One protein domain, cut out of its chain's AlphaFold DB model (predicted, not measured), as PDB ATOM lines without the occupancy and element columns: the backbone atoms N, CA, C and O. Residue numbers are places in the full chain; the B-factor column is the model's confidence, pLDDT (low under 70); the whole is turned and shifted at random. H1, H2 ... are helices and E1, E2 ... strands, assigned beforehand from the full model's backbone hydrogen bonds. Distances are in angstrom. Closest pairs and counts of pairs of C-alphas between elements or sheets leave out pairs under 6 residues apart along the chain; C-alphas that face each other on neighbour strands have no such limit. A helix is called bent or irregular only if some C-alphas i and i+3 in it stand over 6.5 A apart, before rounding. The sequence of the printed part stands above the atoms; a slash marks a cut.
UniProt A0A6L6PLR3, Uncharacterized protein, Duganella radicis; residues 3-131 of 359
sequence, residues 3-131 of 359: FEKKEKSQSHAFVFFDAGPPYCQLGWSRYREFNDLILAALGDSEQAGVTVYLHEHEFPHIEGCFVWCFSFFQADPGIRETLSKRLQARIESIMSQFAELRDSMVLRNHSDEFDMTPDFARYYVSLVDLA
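This is residues 3 to 131 of the 359 residues of an uncharacterized protein of Duganella radicis (UniProt A0A6L6PLR3). A twisted sheet of four strands has two long helices, H2 and H3, side by side over one face, and a shorter helix, H4, partly covers the opposite face. The small helix H1 packs on H4 beyond the sheet. The 129 printed residues hold four named helices and four named strands, in the order H1 E1 H2 E2 E3 H3 E4 H4; the sheet's order is E2 E3 E1 E4, antiparallel throughout, and the class is mixed, helices and strands. The whole is compact, with a radius of gyration of the C-alphas of 14.4 A and spans of 40 by 36 by 24 A.

Start in the sheet: find C-alpha 10 at (238.580, 162.924, 175.884), from which E1, residues 10 to 17, runs 22.8 A. E3, residues 66 to 73, runs 22.7 A, E2, residues 53 to 58, 16.7 A, and E4 is residues 106 to 108. H2, residues 22 to 47, spans 26.2 A; it is irregular, with C-alphas 25 and 28 9.0 A apart, and has a kink of 116 degrees near residue 29. H3, residues 77 to 96, runs 28.2 A. H1 is residues 3 to 7, and H4, residues 118 to 130, runs 18.6 A to C-alpha 130 at (227.370, 162.602, 176.352).

Look first between E3 and E1, the inner strands, where N 13 and O 70 are 3.0 A apart. At the edge strand E2, in a hairpin with E3, N 55 and O 69 are 3.0 A apart; at the edge strand E4, N 14 of E1 and O 107 are 2.8 A apart. H3 is on the sheet at a height of 8.8 A, over E1; its closest C-alphas to E1 are those of Ser 84 and Ser 11, 6.6 A. On the same face, H2 is over E2 and E3 at a height of 11.0 A. With residues 34 to 45 alone it touches H3, opposite ways at a shallow tilt of 32 degrees, closest at the C-alphas of Leu 37 and Ile 94, 6.8 A. E1, H2, E2 and E3, H3, E4 are split strand-helix-strand units, each with another strand between its two same-way strands, and both crossovers are right-handed. H4 is on the opposite face at a height of 6.6 A, only just over E2 with 3 C-alphas. With residues 128 to 129 alone it touches H1, the closest C-alphas being those of Val 128 and Glu 7, 5.6 A. H1, H3 and H4 have every O i to N i+4 pair within hydrogen-bond range, and H2 has 17 of 22.

The C-alphas of Lys 5 and Ser 29 are the two farthest apart, at 42.0 A. The printed part has no cut and no long link. Its mean pLDDT is 89.4, and no printed residue is under 70.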
ATOM      1  N   PHE A   3     232.478 154.891 182.376       90.12
ATOM      2  CA  PHE A   3     232.897 156.291 182.488       90.12
ATOM      3  C   PHE A   3     234.398 156.486 182.226       90.12
ATOM      4  O   PHE A   3     234.774 157.151 181.271       90.12
ATOM      5  N   GLU A   4     235.265 155.810 182.989       90.19
ATOM      6  CA  GLU A   4     236.731 155.906 182.844       90.19
ATOM      7  C   GLU A   4     237.215 155.528 181.435       90.19
ATOM      8  O   GLU A   4     238.245 156.005 180.967       90.19
ATOM      9  N   LYS A   5     236.505 154.621 180.746       90.25
ATOM     10  CA  LYS A   5     236.841 154.258 179.363       90.25
ATOM     11  C   LYS A   5     236.509 155.394 178.404       90.25
ATOM     12  O   LYS A   5     237.311 155.657 177.514       90.25
ATOM     13  N   LYS A   6     235.353 156.042 178.589       92.06
ATOM     14  CA  LYS A   6     234.960 157.224 177.818       92.06
ATOM     15  C   LYS A   6     235.912 158.377 178.099       92.06
ATOM     16  O   LYS A   6     236.465 158.919 177.161       92.06
ATOM     17  N   GLU A   7     236.154 158.706 179.360       93.94
ATOM     18  CA  GLU A   7     237.016 159.811 179.793       93.94
ATOM     19  C   GLU A   7     238.437 159.719 179.204       93.94
ATOM     20  O   GLU A   7     239.029 160.707 178.766       93.94
ATOM     21  N   LYS A   8     238.980 158.497 179.112       92.06
ATOM     22  CA  LYS A   8     240.318 158.227 178.568       92.06
ATOM     23  C   LYS A   8     240.513 158.592 177.099       92.06
ATOM     24  O   LYS A   8     241.664 158.632 176.678       92.06
ATOM     25  N   SER A   9     239.471 158.866 176.321       92.44
ATOM     26  CA  SER A   9     239.610 159.347 174.939       92.44
ATOM     27  C   SER A   9     239.280 160.833 174.783       92.44
ATOM     28  O   SER A   9     239.233 161.339 173.662       92.44
ATOM     29  N   GLN A  10     239.055 161.544 175.887       94.50
ATOM     30  CA  GLN A  10     238.580 162.924 175.884       94.50
ATOM     31  C   GLN A  10     239.581 163.836 176.582       94.50
ATOM     32  O   GLN A  10     240.276 163.428 177.517       94.50
ATOM     33  N   SER A  11     239.655 165.075 176.113       95.06
ATOM     34  CA  SER A  11     240.372 166.163 176.767       95.06
ATOM     35  C   SER A  11     239.430 167.339 176.929       95.06
ATOM     36  O   SER A  11     238.830 167.780 175.947       95.06
ATOM     37  N   HIS A  12     239.382 167.879 178.141       95.44
ATOM     38  CA  HIS A  12     238.630 169.076 178.482       95.44
ATOM     39  C   HIS A  12     239.562 170.069 179.174       95.44
ATOM     40  O   HIS A  12     240.229 169.721 180.152       95.44
ATOM     41  N   ALA A  13     239.617 171.289 178.644       95.12
ATOM     42  CA  ALA A  13     240.231 172.429 179.311       95.12
ATOM     43  C   ALA A  13     239.151 173.448 179.682       95.12
ATOM     44  O   ALA A  13     238.249 173.697 178.884       95.12
ATOM     45  N   PHE A  14     239.250 174.023 180.873       94.31
ATOM     46  CA  PHE A  14     238.245 174.889 181.474       94.31
ATOM     47  C   PHE A  14     238.849 176.245 181.798       94.31
ATOM     48  O   PHE A  14     239.944 176.312 182.353       94.31
ATOM     49  N   VAL A  15     238.117 177.304 181.480       93.75
ATOM     50  CA  VAL A  15     238.464 178.683 181.821       93.75
ATOM     51  C   VAL A  15     237.296 179.283 182.578       93.75
ATOM     52  O   VAL A  15     236.184 179.305 182.054       93.75
ATOM     53  N   PHE A  16     237.553 179.735 183.801       90.62
ATOM     54  CA  PHE A  16     236.537 180.282 184.693       90.62
ATOM     55  C   PHE A  16     236.453 181.800 184.552       90.62
ATOM     56  O   PHE A  16     237.473 182.492 184.545       90.62
ATOM     57  N   PHE A  17     235.222 182.293 184.491       90.06
ATOM     58  CA  PHE A  17     234.859 183.701 184.534       90.06
ATOM     59  C   PHE A  17     233.873 183.893 185.685       90.06
ATOM     60  O   PHE A  17     232.909 183.145 185.821       90.06
ATOM     61  N   ASP A  18     234.132 184.871 186.537       87.19
ATOM     62  CA  ASP A  18     233.403 185.150 187.780       87.19
ATOM     63  C   ASP A  18     232.454 186.356 187.674       87.19
ATOM     64  O   ASP A  18     231.797 186.724 188.645       87.19
ATOM     65  N   ALA A  19     232.377 186.973 186.494       86.50
ATOM     66  CA  ALA A  19     231.567 188.161 186.231       86.50
ATOM     67  C   ALA A  19     230.876 188.084 184.861       86.50
ATOM     68  O   ALA A  19     230.951 189.003 184.043       86.50
ATOM     69  N   GLY A  20     230.232 186.952 184.601       87.31
ATOM     70  CA  GLY A  20     229.527 186.666 183.363       87.31
ATOM     71  C   GLY A  20     230.407 186.051 182.273       87.31
ATOM     72  O   GLY A  20     231.584 185.758 182.491       87.31
ATOM     73  N   PRO A  21     229.856 185.887 181.060       89.12
ATOM     74  CA  PRO A  21     230.635 185.554 179.874       89.12
ATOM     75  C   PRO A  21     231.719 186.610 179.592       89.12
ATOM     76  O   PRO A  21     231.564 187.767 179.991       89.12
ATOM     77  N   PRO A  22     232.776 186.293 178.821       89.88
ATOM     78  CA  PRO A  22     233.939 187.180 178.685       89.88
ATOM     79  C   PRO A  22     233.626 188.571 178.135       89.88
ATOM     80  O   PRO A  22     234.301 189.537 178.485       89.88
ATOM     81  N   TYR A  23     232.585 188.714 177.310       89.69
ATOM     82  CA  TYR A  23     232.147 190.023 176.824       89.69
ATOM     83  C   TYR A  23     231.619 190.947 177.930       89.69
ATOM     84  O   TYR A  23     231.662 192.156 177.743       89.69
ATOM     85  N   CYS A  24     231.184 190.426 179.082       89.12
ATOM     86  CA  CYS A  24     230.783 191.247 180.230       89.12
ATOM     87  C   CYS A  24     231.987 191.897 180.926       89.12
ATOM     88  O   CYS A  24     231.859 192.991 181.469       89.12
ATOM     89  N   GLN A  25     233.157 191.254 180.879       89.44
ATOM     90  CA  GLN A  25     234.399 191.776 181.463       89.44
ATOM     91  C   GLN A  25     235.192 192.624 180.460       89.44
ATOM     92  O   GLN A  25     235.720 193.679 180.800       89.44
ATOM     93  N   LEU A  26     235.265 192.169 179.207       90.88
ATOM     94  CA  LEU A  26     236.058 192.793 178.145       90.88
ATOM     95  C   LEU A  26     235.328 193.935 177.422       90.88
ATOM     96  O   LEU A  26     235.967 194.786 176.797       90.88
ATOM     97  N   GLY A  27     233.994 193.917 177.432       89.81
ATOM     98  CA  GLY A  27     233.171 194.628 176.460       89.81
ATOM     99  C   GLY A  27     233.275 194.019 175.056       89.81
ATOM    100  O   GLY A  27     234.259 193.365 174.691       89.81
ATOM    101  N   TRP A  28     232.270 194.253 174.213       88.06
ATOM    102  CA  TRP A  28     232.184 193.586 172.903       88.06
ATOM    103  C   TRP A  28     233.341 193.865 171.939       88.06
ATOM    104  O   TRP A  28     233.728 192.976 171.181       88.06
ATOM    105  N   SER A  29     233.923 195.070 171.951       86.62
ATOM    106  CA  SER A  29     235.033 195.384 171.040       86.62
ATOM    107  C   SER A  29     236.257 194.519 171.321       86.62
ATOM    108  O   SER A  29     236.763 193.872 170.407       86.62
ATOM    109  N   ARG A  30     236.692 194.463 172.585       92.06
ATOM    110  CA  ARG A  30     237.833 193.634 172.994       92.06
ATOM    111  C   ARG A  30     237.487 192.152 172.975       92.06
ATOM    112  O   ARG A  30     238.341 191.341 172.642       92.06
ATOM    113  N   TYR A  31     236.240 191.794 173.283       92.38
ATOM    114  CA  TYR A  31     235.771 190.418 173.173       92.38
ATOM    115  C   TYR A  31     235.909 189.867 171.756       92.38
ATOM    116  O   TYR A  31     236.343 188.733 171.604       92.38
ATOM    117  N   ARG A  32     235.588 190.650 170.716       89.94
ATOM    118  CA  ARG A  32     235.787 190.212 169.324       89.94
ATOM    119  C   ARG A  32     237.252 189.892 169.043       89.94
ATOM    120  O   ARG A  32     237.538 188.811 168.551       89.94
ATOM    121  N   GLU A  33     238.164 190.781 169.435       93.94
ATOM    122  CA  GLU A  33     239.609 190.558 169.289       93.94
ATOM    123  C   GLU A  33     240.064 189.295 170.039       93.94
ATOM    124  O   GLU A  33     240.774 188.457 169.485       93.94
ATOM    125  N   PHE A  34     239.617 189.129 171.286       94.94
ATOM    126  CA  PHE A  34     239.895 187.944 172.097       94.94
ATOM    127  C   PHE A  34     239.360 186.664 171.445       94.94
ATOM    128  O   PHE A  34     240.090 185.684 171.301       94.94
ATOM    129  N   ASN A  35     238.100 186.674 171.018       93.56
ATOM    130  CA  ASN A  35     237.442 185.526 170.414       93.56
ATOM    131  C   ASN A  35     238.073 185.155 169.065       93.56
ATOM    132  O   ASN A  35     238.259 183.974 168.798       93.56
ATOM    133  N   ASP A  36     238.478 186.130 168.249       94.38
ATOM    134  CA  ASP A  36     239.178 185.885 166.983       94.38
ATOM    135  C   ASP A  36     240.529 185.187 167.212       94.38
ATOM    136  O   ASP A  36     240.861 184.226 166.511       94.38
ATOM    137  N   LEU A  37     241.288 185.607 168.233       96.00
ATOM    138  CA  LEU A  37     242.536 184.942 168.629       96.00
ATOM    139  C   LEU A  37     242.290 183.510 169.114       96.00
ATOM    140  O   LEU A  37     243.035 182.597 168.744       96.00
ATOM    141  N   ILE A  38     241.241 183.299 169.915       95.31
ATOM    142  CA  ILE A  38     240.842 181.965 170.373       95.31
ATOM    143  C   ILE A  38     240.475 181.086 169.176       95.31
ATOM    144  O   ILE A  38     241.057 180.015 169.019       95.31
ATOM    145  N   LEU A  39     239.582 181.536 168.292       92.69
ATOM    146  CA  LEU A  39     239.152 180.781 167.112       92.69
ATOM    147  C   LEU A  39     240.326 180.443 166.182       92.69
ATOM    148  O   LEU A  39     240.407 179.313 165.699       92.69
ATOM    149  N   ALA A  40     241.273 181.365 165.985       92.38
ATOM    150  CA  ALA A  40     242.499 181.091 165.236       92.38
ATOM    151  C   ALA A  40     243.339 179.980 165.896       92.38
ATOM    152  O   ALA A  40     243.806 179.063 165.217       92.38
ATOM    153  N   ALA A  41     243.480 180.006 167.225       91.56
ATOM    154  CA  ALA A  41     244.189 178.960 167.959       91.56
ATOM    155  C   ALA A  41     243.499 177.588 167.870       91.56
ATOM    156  O   ALA A  41     244.201 176.572 167.851       91.56
ATOM    157  N   LEU A  42     242.163 177.549 167.790       91.31
ATOM    158  CA  LEU A  42     241.398 176.315 167.567       91.31
ATOM    159  C   LEU A  42     241.548 175.797 166.130       91.31
ATOM    160  O   LEU A  42     241.723 174.595 165.939       91.31
ATOM    161  N   GLY A  43     241.556 176.685 165.131       86.69
ATOM    162  CA  GLY A  43     241.752 176.316 163.722       86.69
ATOM    163  C   GLY A  43     243.104 175.643 163.453       86.69
ATOM    164  O   GLY A  43     243.199 174.698 162.670       86.69
ATOM    165  N   ASP A  44     244.158 176.044 164.161       80.25
ATOM    166  CA  ASP A  44     245.450 175.349 164.119       80.25
ATOM    167  C   ASP A  44     245.380 173.904 164.655       80.25
ATOM    168  O   ASP A  44     246.126 173.031 164.203       80.25
ATOM    169  N   SER A  45     244.531 173.646 165.656       81.19
ATOM    170  CA  SER A  45     244.317 172.292 166.178       81.19
ATOM    171  C   SER A  45     243.574 171.420 165.166       81.19
ATOM    172  O   SER A  45     243.914 170.245 165.011       81.19
ATOM    173  N   GLU A  46     242.647 172.004 164.399       79.44
ATOM    174  CA  GLU A  46     241.974 171.316 163.291       79.44
ATOM    175  C   GLU A  46     242.958 170.905 162.194       79.44
ATOM    176  O   GLU A  46     242.899 169.776 161.704       79.44
ATOM    177  N   GLN A  47     243.930 171.763 161.867       76.75
ATOM    178  CA  GLN A  47     245.011 171.428 160.929       76.75
ATOM    179  C   GLN A  47     245.874 170.253 161.415       76.75
ATOM    180  O   GLN A  47     246.441 169.524 160.601       76.75
ATOM    181  N   ALA A  48     245.951 170.033 162.729       75.38
ATOM    182  CA  ALA A  48     246.606 168.872 163.331       75.38
ATOM    183  C   ALA A  48     245.709 167.614 163.375       75.38
ATOM    184  O   ALA A  48     246.091 166.610 163.978       75.38
ATOM    185  N   GLY A  49     244.533 167.648 162.737       81.88
ATOM    186  CA  GLY A  49     243.609 166.520 162.612       81.88
ATOM    187  C   GLY A  49     242.626 166.365 163.773       81.88
ATOM    188  O   GLY A  49     242.041 165.293 163.917       81.88
ATOM    189  N   VAL A  50     242.448 167.393 164.613       87.44
ATOM    190  CA  VAL A  50     241.550 167.342 165.776       87.44
ATOM    191  C   VAL A  50     240.654 168.576 165.841       87.44
ATOM    192  O   VAL A  50     241.129 169.693 166.017       87.44
ATOM    193  N   THR A  51     239.342 168.364 165.785       91.81
ATOM    194  CA  THR A  51     238.352 169.421 166.030       91.81
ATOM    195  C   THR A  51     238.223 169.701 167.521       91.81
ATOM    196  O   THR A  51     237.974 168.787 168.312       91.81
ATOM    197  N   VAL A  52     238.372 170.973 167.897       94.38
ATOM    198  CA  VAL A  52     238.162 171.443 169.269       94.38
ATOM    199  C   VAL A  52     236.806 172.133 169.362       94.38
ATOM    200  O   VAL A  52     236.555 173.149 168.720       94.38
ATOM    201  N   TYR A  53     235.935 171.587 170.197       94.44
ATOM    202  CA  TYR A  53     234.611 172.115 170.481       94.44
ATOM    203  C   TYR A  53     234.695 173.100 171.647       94.44
ATOM    204  O   TYR A  53     234.858 172.690 172.797       94.44
ATOM    205  N   LEU A  54     234.579 174.394 171.346       95.12
ATOM    206  CA  LEU A  54     234.431 175.454 172.345       95.12
ATOM    207  C   LEU A  54     232.956 175.631 172.710       95.12
ATOM    208  O   LEU A  54     232.140 175.970 171.857       95.12
ATOM    209  N   HIS A  55     232.608 175.424 173.970       93.06
ATOM    210  CA  HIS A  55     231.270 175.675 174.499       93.06
ATOM    211  C   HIS A  55     231.356 176.376 175.847       93.06
ATOM    212  O   HIS A  55     232.442 176.552 176.392       93.06
ATOM    213  N   GLU A  56     230.214 176.810 176.364       91.25
ATOM    214  CA  GLU A  56     230.143 177.503 177.644       91.25
ATOM    215  C   GLU A  56     229.046 176.936 178.543       91.25
ATOM    216  O   GLU A  56     228.087 176.311 178.078       91.25
ATOM    217  N   HIS A  57     229.232 177.109 179.847       88.56
ATOM    218  CA  HIS A  57     228.306 176.676 180.878       88.56
ATOM    219  C   HIS A  57     228.228 177.728 181.980       88.56
ATOM    220  O   HIS A  57     229.252 178.179 182.483       88.56
ATOM    221  N   GLU A  58     227.008 178.097 182.341       87.31
ATOM    222  CA  GLU A  58     226.696 178.926 183.501       87.31
ATOM    223  C   GLU A  58     226.451 178.021 184.714       87.31
ATOM    224  O   GLU A  58     225.709 177.040 184.598       87.31
ATOM    225  N   PHE A  59     227.026 178.355 185.871       84.56
ATOM    226  CA  PHE A  59     226.700 177.687 187.132       84.56
ATOM    227  C   PHE A  59     225.500 178.376 187.786       84.56
ATOM    228  O   PHE A  59     225.672 179.411 188.424       84.56
ATOM    229  N   PRO A  60     224.288 177.796 187.736       75.81
ATOM    230  CA  PRO A  60     223.073 178.476 188.201       75.81
ATOM    231  C   PRO A  60     223.056 178.766 189.710       75.81
ATOM    232  O   PRO A  60     222.202 179.506 190.190       75.81
ATOM    233  N   HIS A  61     223.952 178.150 190.482       78.31
ATOM    234  CA  HIS A  61     224.060 178.334 191.930       78.31
ATOM    235  C   HIS A  61     225.148 179.339 192.334       78.31
ATOM    236  O   HIS A  61     225.286 179.629 193.522       78.31
ATOM    237  N   ILE A  62     225.903 179.871 191.369       79.44
ATOM    238  CA  ILE A  62     226.973 180.841 191.589       79.44
ATOM    239  C   ILE A  62     226.747 181.998 190.613       79.44
ATOM    240  O   ILE A  62     227.051 181.889 189.428       79.44
ATOM    241  N   GLU A  63     226.185 183.094 191.122       78.38
ATOM    242  CA  GLU A  63     225.849 184.284 190.331       78.38
ATOM    243  C   GLU A  63     227.054 184.766 189.509       78.38
ATOM    244  O   GLU A  63     228.157 184.907 190.037       78.38
ATOM    245  N   GLY A  64     226.844 184.983 188.207       79.69
ATOM    246  CA  GLY A  64     227.890 185.450 187.297       79.69
ATOM    247  C   GLY A  64     229.008 184.441 187.006       79.69
ATOM    248  O   GLY A  64     229.963 184.804 186.322       79.69
ATOM    249  N   CYS A  65     228.933 183.190 187.470       87.31
ATOM    250  CA  CYS A  65     229.987 182.211 187.216       87.31
ATOM    251  C   CYS A  65     229.760 181.443 185.910       87.31
ATOM    252  O   CYS A  65     228.816 180.661 185.768       87.31
ATOM    253  N   PHE A  66     230.686 181.625 184.974       89.81
ATOM    254  CA  PHE A  66     230.700 180.978 183.671       89.81
ATOM    255  C   PHE A  66     231.993 180.201 183.474       89.81
ATOM    256  O   PHE A  66     233.071 180.616 183.892       89.81
ATOM    257  N   VAL A  67     231.898 179.081 182.770       91.38
ATOM    258  CA  VAL A  67     233.055 178.324 182.305       91.38
ATOM    259  C   VAL A  67     233.015 178.206 180.801       91.38
ATOM    260  O   VAL A  67     232.036 177.727 180.232       91.38
ATOM    261  N   TRP A  68     234.112 178.589 180.158       94.50
ATOM    262  CA  TRP A  68     234.408 178.123 178.812       94.50
ATOM    263  C   TRP A  68     235.094 176.775 178.884       94.50
ATOM    264  O   TRP A  68     236.064 176.593 179.616       94.50
ATOM    265  N   CYS A  69     234.600 175.832 178.093       95.25
ATOM    266  CA  CYS A  69     235.150 174.499 177.992       95.25
ATOM    267  C   CYS A  69     235.613 174.237 176.560       95.25
ATOM    268  O   CYS A  69     234.854 174.362 175.598       95.25
ATOM    269  N   PHE A  70     236.861 173.806 176.443       96.06
ATOM    270  CA  PHE A  70     237.496 173.392 175.205       96.06
ATOM    271  C   PHE A  70     237.603 171.873 175.210       96.06
ATOM    272  O   PHE A  70     238.437 171.301 175.915       96.06
ATOM    273  N   SER A  71     236.737 171.216 174.445       95.62
ATOM    274  CA  SER A  71     236.648 169.757 174.398       95.62
ATOM    275  C   SER A  71     237.187 169.212 173.082       95.62
ATOM    276  O   SER A  71     236.819 169.700 172.018       95.62
ATOM    277  N   PHE A  72     237.978 168.144 173.122       94.94
ATOM    278  CA  PHE A  72     238.304 167.369 171.924       94.94
ATOM    279  C   PHE A  72     238.452 165.877 172.225       94.94
ATOM    280  O   PHE A  72     238.627 165.468 173.375       94.94
ATOM    281  N   PHE A  73     238.400 165.066 171.168       93.25
ATOM    282  CA  PHE A  73     238.403 163.608 171.259       93.25
ATOM    283  C   PHE A  73     239.622 163.021 170.550       93.25
ATOM    284  O   PHE A  73     239.815 163.223 169.353       93.25
ATOM    285  N   GLN A  74     240.454 162.303 171.300       92.50
ATOM    286  CA  GLN A  74     241.670 161.665 170.811       92.50
ATOM    287  C   GLN A  74     241.920 160.371 171.589       92.50
ATOM    288  O   GLN A  74     242.118 160.391 172.803       92.50
ATOM    289  N   ALA A  75     241.893 159.244 170.877       90.88
ATOM    290  CA  ALA A  75     242.021 157.919 171.475       90.88
ATOM    291  C   ALA A  75     243.452 157.610 171.941       90.88
ATOM    292  O   ALA A  75     243.618 156.859 172.900       90.88
ATOM    293  N   ASP A  76     244.470 158.175 171.282       91.50
ATOM    294  CA  ASP A  76     245.867 158.022 171.694       91.50
ATOM    295  C   ASP A  76     246.191 158.961 172.877       91.50
ATOM    296  O   ASP A  76     246.155 160.186 172.710       91.50
ATOM    297  N   PRO A  77     246.542 158.435 174.069       91.44
ATOM    298  CA  PRO A  77     246.796 159.268 175.244       91.44
ATOM    299  C   PRO A  77     247.999 160.208 175.099       91.44
ATOM    300  O   PRO A  77     247.982 161.300 175.666       91.44
ATOM    301  N   GLY A  78     249.036 159.806 174.358       91.19
ATOM    302  CA  GLY A  78     250.248 160.602 174.160       91.19
ATOM    303  C   GLY A  78     250.008 161.781 173.220       91.19
ATOM    304  O   GLY A  78     250.411 162.911 173.521       91.19
ATOM    305  N   ILE A  79     249.287 161.544 172.119       90.88
ATOM    306  CA  ILE A  79     248.845 162.608 171.206       90.88
ATOM    307  C   ILE A  79     247.890 163.547 171.940       90.88
ATOM    308  O   ILE A  79     248.072 164.762 171.888       90.88
ATOM    309  N   ARG A  80     246.908 162.994 172.666       92.62
ATOM    310  CA  ARG A  80     245.952 163.779 173.448       92.62
ATOM    311  C   ARG A  80     246.668 164.707 174.419       92.62
ATOM    312  O   ARG A  80     246.449 165.906 174.346       92.62
ATOM    313  N   GLU A  81     247.554 164.186 175.268       92.25
ATOM    314  CA  GLU A  81     248.247 164.997 176.274       92.25
ATOM    315  C   GLU A  81     249.105 166.100 175.641       92.25
ATOM    316  O   GLU A  81     249.127 167.236 176.118       92.25
ATOM    317  N   THR A  82     249.767 165.794 174.523       91.88
ATOM    318  CA  THR A  82     250.549 166.780 173.765       91.88
ATOM    319  C   THR A  82     249.662 167.909 173.236       91.88
ATOM    320  O   THR A  82     249.997 169.087 173.386       91.88
ATOM    321  N   LEU A  83     248.513 167.567 172.645       91.50
ATOM    322  CA  LEU A  83     247.546 168.544 172.144       91.50
ATOM    323  C   LEU A  83     246.919 169.356 173.281       91.50
ATOM    324  O   LEU A  83     246.819 170.573 173.154       91.50
ATOM    325  N   SER A  84     246.564 168.722 174.402       92.69
ATOM    326  CA  SER A  84     245.992 169.385 175.576       92.69
ATOM    327  C   SER A  84     246.944 170.436 176.151       92.69
ATOM    328  O   SER A  84     246.526 171.569 176.375       92.69
ATOM    329  N   LYS A  85     248.231 170.102 176.336       92.19
ATOM    330  CA  LYS A  85     249.244 171.056 176.826       92.19
ATOM    331  C   LYS A  85     249.475 172.206 175.849       92.19
ATOM    332  O   LYS A  85     249.580 173.357 176.262       92.19
ATOM    333  N   ARG A  86     249.539 171.909 174.545       91.75
ATOM    334  CA  ARG A  86     249.703 172.937 173.506       91.75
ATOM    335  C   ARG A  86     248.509 173.889 173.467       91.75
ATOM    336  O   ARG A  86     248.710 175.091 173.320       91.75
ATOM    337  N   LEU A  87     247.293 173.357 173.577       92.25
ATOM    338  CA  LEU A  87     246.066 174.147 173.618       92.25
ATOM    339  C   LEU A  87     246.026 175.030 174.870       92.25
ATOM    340  O   LEU A  87     245.815 176.229 174.735       92.25
ATOM    341  N   GLN A  88     246.317 174.469 176.049       93.06
ATOM    342  CA  GLN A  88     246.408 175.219 177.306       93.06
ATOM    343  C   GLN A  88     247.380 176.399 177.190       93.06
ATOM    344  O   GLN A  88     246.962 177.540 177.349       93.06
ATOM    345  N   ALA A  89     248.638 176.145 176.814       92.62
ATOM    346  CA  ALA A  89     249.659 177.191 176.723       92.62
ATOM    347  C   ALA A  89     249.281 178.310 175.733       92.62
ATOM    348  O   ALA A  89     249.648 179.470 175.912       92.62
ATOM    349  N   ARG A  90     248.546 177.972 174.666       93.38
ATOM    350  CA  ARG A  90     248.032 178.957 173.705       93.38
ATOM    351  C   ARG A  90     246.909 179.797 174.288       93.38
ATOM    352  O   ARG A  90     246.950 181.010 174.126       93.38
ATOM    353  N   ILE A  91     245.940 179.167 174.948       94.50
ATOM    354  CA  ILE A  91     244.834 179.873 175.599       94.50
ATOM    355  C   ILE A  91     245.398 180.812 176.670       94.50
ATOM    356  O   ILE A  91     245.114 182.001 176.618       94.50
ATOM    357  N   GLU A  92     246.276 180.330 177.551       93.81
ATOM    358  CA  GLU A  92     246.943 181.147 178.580       93.81
ATOM    359  C   GLU A  92     247.707 182.330 177.968       93.81
ATOM    360  O   GLU A  92     247.590 183.466 178.426       93.81
ATOM    361  N   SER A  93     248.446 182.091 176.879       94.25
ATOM    362  CA  SER A  93     249.156 183.146 176.152       94.25
ATOM    363  C   SER A  93     248.207 184.202 175.581       94.25
ATOM    364  O   SER A  93     248.474 185.395 175.715       94.25
ATOM    365  N   ILE A  94     247.079 183.797 174.989       95.44
ATOM    366  CA  ILE A  94     246.053 184.727 174.498       95.44
ATOM    367  C   ILE A  94     245.459 185.516 175.664       95.44
ATOM    368  O   ILE A  94     245.433 186.739 175.608       95.44
ATOM    369  N   MET A  95     245.044 184.841 176.737       93.81
ATOM    370  CA  MET A  95     244.441 185.475 177.912       93.81
ATOM    371  C   MET A  95     245.371 186.507 178.551       93.81
ATOM    372  O   MET A  95     244.927 187.598 178.890       93.81
ATOM    373  N   SER A  96     246.678 186.234 178.608       93.06
ATOM    374  CA  SER A  96     247.671 187.166 179.160       93.06
ATOM    375  C   SER A  96     247.769 188.512 178.419       93.06
ATOM    376  O   SER A  96     248.252 189.496 178.992       93.06
ATOM    377  N   GLN A  97     247.290 188.582 177.169       94.38
ATOM    378  CA  GLN A  97     247.233 189.814 176.370       94.38
ATOM    379  C   GLN A  97     246.092 190.746 176.809       94.38
ATOM    380  O   GLN A  97     246.124 191.943 176.513       94.38
ATOM    381  N   PHE A  98     245.109 190.223 177.543       94.50
ATOM    382  CA  PHE A  98     243.960 190.961 178.057       94.50
ATOM    383  C   PHE A  98     244.133 191.133 179.565       94.50
ATOM    384  O   PHE A  98     244.152 190.166 180.321       94.50
ATOM    385  N   ALA A  99     244.316 192.377 180.013       90.25
ATOM    386  CA  ALA A  99     244.612 192.671 181.416       90.25
ATOM    387  C   ALA A  99     243.487 192.196 182.347       90.25
ATOM    388  O   ALA A  99     243.759 191.752 183.456       90.25
ATOM    389  N   GLU A 100     242.257 192.253 181.848       90.94
ATOM    390  CA  GLU A 100     241.022 191.829 182.496       90.94
ATOM    391  C   GLU A 100     240.978 190.313 182.763       90.94
ATOM    392  O   GLU A 100     240.296 189.886 183.684       90.94
ATOM    393  N   LEU A 101     241.722 189.508 181.994       89.31
ATOM    394  CA  LEU A 101     241.710 188.039 182.062       89.31
ATOM    395  C   LEU A 101     243.018 187.443 182.600       89.31
ATOM    396  O   LEU A 101     243.226 186.233 182.534       89.31
ATOM    397  N   ARG A 102     243.940 188.280 183.088       80.25
ATOM    398  CA  ARG A 102     245.304 187.848 183.435       80.25
ATOM    399  C   ARG A 102     245.347 186.842 184.585       80.25
ATOM    400  O   ARG A 102     246.239 185.999 184.602       80.25
ATOM    401  N   ASP A 103     244.406 186.947 185.517       80.00
ATOM    402  CA  ASP A 103     244.341 186.095 186.708       80.00
ATOM    403  C   ASP A 103     243.479 184.840 186.491       80.00
ATOM    404  O   ASP A 103     243.392 183.975 187.363       80.00
ATOM    405  N   SER A 104     242.845 184.712 185.324       81.69
ATOM    406  CA  SER A 104     242.054 183.538 184.989       81.69
ATOM    407  C   SER A 104     242.961 182.335 184.726       81.69
ATOM    408  O   SER A 104     243.918 182.396 183.954       81.69
ATOM    409  N   MET A 105     242.625 181.207 185.344       81.81
ATOM    410  CA  MET A 105     243.373 179.958 185.216       81.81
ATOM    411  C   MET A 105     242.733 179.027 184.182       81.81
ATOM    412  O   MET A 105     241.505 178.930 184.092       81.81
ATOM    413  N   VAL A 106     243.575 178.301 183.440       88.38
ATOM    414  CA  VAL A 106     243.148 177.228 182.537       88.38
ATOM    415  C   VAL A 106     243.377 175.877 183.215       88.38
ATOM    416  O   VAL A 106     244.513 175.441 183.374       88.38
ATOM    417  N   LEU A 107     242.302 175.187 183.597       90.12
ATOM    418  CA  LEU A 107     242.365 173.862 184.231       90.12
ATOM    419  C   LEU A 107     242.153 172.748 183.210       90.12
ATOM    420  O   LEU A 107     241.310 172.874 182.328       90.12
ATOM    421  N   ARG A 108     242.866 171.623 183.338       92.12
ATOM    422  CA  ARG A 108     242.691 170.451 182.460       92.12
ATOM    423  C   ARG A 108     242.223 169.243 183.245       92.12
ATOM    424  O   ARG A 108     242.769 168.954 184.294       92.12
ATOM    425  N   ASN A 109     241.320 168.448 182.685       89.81
ATOM    426  CA  ASN A 109     240.789 167.280 183.397       89.81
ATOM    427  C   ASN A 109     241.817 166.159 183.688       89.81
ATOM    428  O   ASN A 109     241.558 165.310 184.527       89.81
ATOM    429  N   HIS A 110     242.970 166.145 183.003       86.12
ATOM    430  CA  HIS A 110     244.059 165.170 183.217       86.12
ATOM    431  C   HIS A 110     245.286 165.772 183.934       86.12
ATOM    432  O   HIS A 110     246.362 165.177 183.892       86.12
ATOM    433  N   SER A 111     245.177 166.966 184.533       86.06
ATOM    434  CA  SER A 111     246.260 167.560 185.336       86.06
ATOM    435  C   SER A 111     246.125 167.229 186.819       86.06
ATOM    436  O   SER A 111     245.011 167.128 187.318       86.06
ATOM    437  N   ASP A 112     247.248 167.184 187.539       83.38
ATOM    438  CA  ASP A 112     247.274 166.969 188.996       83.38
ATOM    439  C   ASP A 112     246.539 168.072 189.788       83.38
ATOM    440  O   ASP A 112     246.118 167.853 190.919       83.38
ATOM    441  N   GLU A 113     246.367 169.252 189.187       80.81
ATOM    442  CA  GLU A 113     245.669 170.415 189.757       80.81
ATOM    443  C   GLU A 113     244.146 170.379 189.530       80.81
ATOM    444  O   GLU A 113     243.435 171.312 189.904       80.81
ATOM    445  N   PHE A 114     243.628 169.329 188.886       84.06
ATOM    446  CA  PHE A 114     242.204 169.209 188.602       84.06
ATOM    447  C   PHE A 114     241.434 168.766 189.845       84.06
ATOM    448  O   PHE A 114     241.452 167.591 190.212       84.06
ATOM    449  N   ASP A 115     240.725 169.710 190.459       79.81
ATOM    450  CA  ASP A 115     239.790 169.445 191.550       79.81
ATOM    451  C   ASP A 115     238.358 169.811 191.134       79.81
ATOM    452  O   ASP A 115     238.131 170.722 190.334       79.81
ATOM    453  N   MET A 116     237.381 169.075 191.661       80.81
ATOM    454  CA  MET A 116     235.975 169.223 191.301       80.81
ATOM    455  C   MET A 116     235.147 169.630 192.514       80.81
ATOM    456  O   MET A 116     234.956 168.854 193.451       80.81
ATOM    457  N   THR A 117     234.542 170.817 192.450       82.31
ATOM    458  CA  THR A 117     233.408 171.128 193.325       82.31
ATOM    459  C   THR A 117     232.216 170.229 192.958       82.31
ATOM    460  O   THR A 117     232.125 169.770 191.815       82.31
ATOM    461  N   PRO A 118     231.268 169.964 193.876       82.62
ATOM    462  CA  PRO A 118     230.100 169.130 193.572       82.62
ATOM    463  C   PRO A 118     229.294 169.599 192.349       82.62
ATOM    464  O   PRO A 118     228.879 168.774 191.533       82.62
ATOM    465  N   ASP A 119     229.117 170.914 192.184       78.56
ATOM    466  CA  ASP A 119     228.408 171.491 191.036       78.56
ATOM    467  C   ASP A 119     229.185 171.287 189.728       78.56
ATOM    468  O   ASP A 119     228.619 170.876 188.712       78.56
ATOM    469  N   PHE A 120     230.505 171.483 189.769       85.88
ATOM    470  CA  PHE A 120     231.378 171.241 188.625       85.88
ATOM    471  C   PHE A 120     231.437 169.756 188.243       85.88
ATOM    472  O   PHE A 120     231.432 169.425 187.059       85.88
ATOM    473  N   ALA A 121     231.403 168.851 189.225       88.62
ATOM    474  CA  ALA A 121     231.401 167.410 188.995       88.62
ATOM    475  C   ALA A 121     230.179 166.959 188.182       88.62
ATOM    476  O   ALA A 121     230.322 166.155 187.262       88.62
ATOM    477  N   ARG A 122     228.982 167.497 188.464       87.00
ATOM    478  CA  ARG A 122     227.771 167.174 187.686       87.00
ATOM    479  C   ARG A 122     227.926 167.583 186.223       87.00
ATOM    480  O   ARG A 122     227.651 166.783 185.328       87.00
ATOM    481  N   TYR A 123     228.389 168.809 185.989       88.69
ATOM    482  CA  TYR A 123     228.657 169.296 184.641       88.69
ATOM    483  C   TYR A 123     229.705 168.425 183.940       88.69
ATOM    484  O   TYR A 123     229.456 167.941 182.836       88.69
ATOM    485  N   TYR A 124     230.828 168.144 184.603       92.00
ATOM    486  CA  TYR A 124     231.910 167.327 184.066       92.00
ATOM    487  C   TYR A 124     231.455 165.913 183.683       92.00
ATOM    488  O   TYR A 124     231.748 165.448 182.581       92.00
ATOM    489  N   VAL A 125     230.674 165.255 184.544       91.38
ATOM    490  CA  VAL A 125     230.116 163.928 184.252       91.38
ATOM    491  C   VAL A 125     229.262 163.964 182.985       91.38
ATOM    492  O   VAL A 125     229.416 163.098 182.124       91.38
ATOM    493  N   SER A 126     228.437 165.003 182.812       90.12
ATOM    494  CA  SER A 126     227.625 165.164 181.599       90.12
ATOM    495  C   SER A 126     228.474 165.288 180.327       90.12
ATOM    496  O   SER A 126     228.096 164.748 179.286       90.12
ATOM    497  N   LEU A 127     229.639 165.950 180.401       92.12
ATOM    498  CA  LEU A 127     230.551 166.082 179.262       92.12
ATOM    499  C   LEU A 127     231.081 164.720 178.831       92.12
ATOM    500  O   LEU A 127     231.032 164.398 177.644       92.12
ATOM    501  N   VAL A 128     231.538 163.924 179.798       93.56
ATOM    502  CA  VAL A 128     232.129 162.609 179.543       93.56
ATOM    503  C   VAL A 128     231.085 161.624 179.026       93.56
ATOM    504  O   VAL A 128     231.350 160.891 178.068       93.56
ATOM    505  N   ASP A 129     229.896 161.611 179.632       91.44
ATOM    506  CA  ASP A 129     228.851 160.640 179.311       91.44
ATOM    507  C   ASP A 129     228.171 160.898 177.968       91.44
ATOM    508  O   ASP A 129     227.789 159.933 177.294       91.44
ATOM    509  N   LEU A 130     228.046 162.172 177.578       89.69
ATOM    510  CA  LEU A 130     227.370 162.602 176.352       89.69
ATOM    511  C   LEU A 130     228.329 162.905 175.192       89.69
ATOM    512  O   LEU A 130     227.877 163.318 174.126       89.69
ATOM    513  N   ALA A 131     229.635 162.710 175.362       86.69
ATOM    514  CA  ALA A 131     230.651 163.023 174.357       86.69
ATOM    515  C   ALA A 131     230.432 162.361 172.987       86.69
ATOM    516  O   ALA A 131     230.675 162.978 171.951       86.69
TER     517      ALA A 131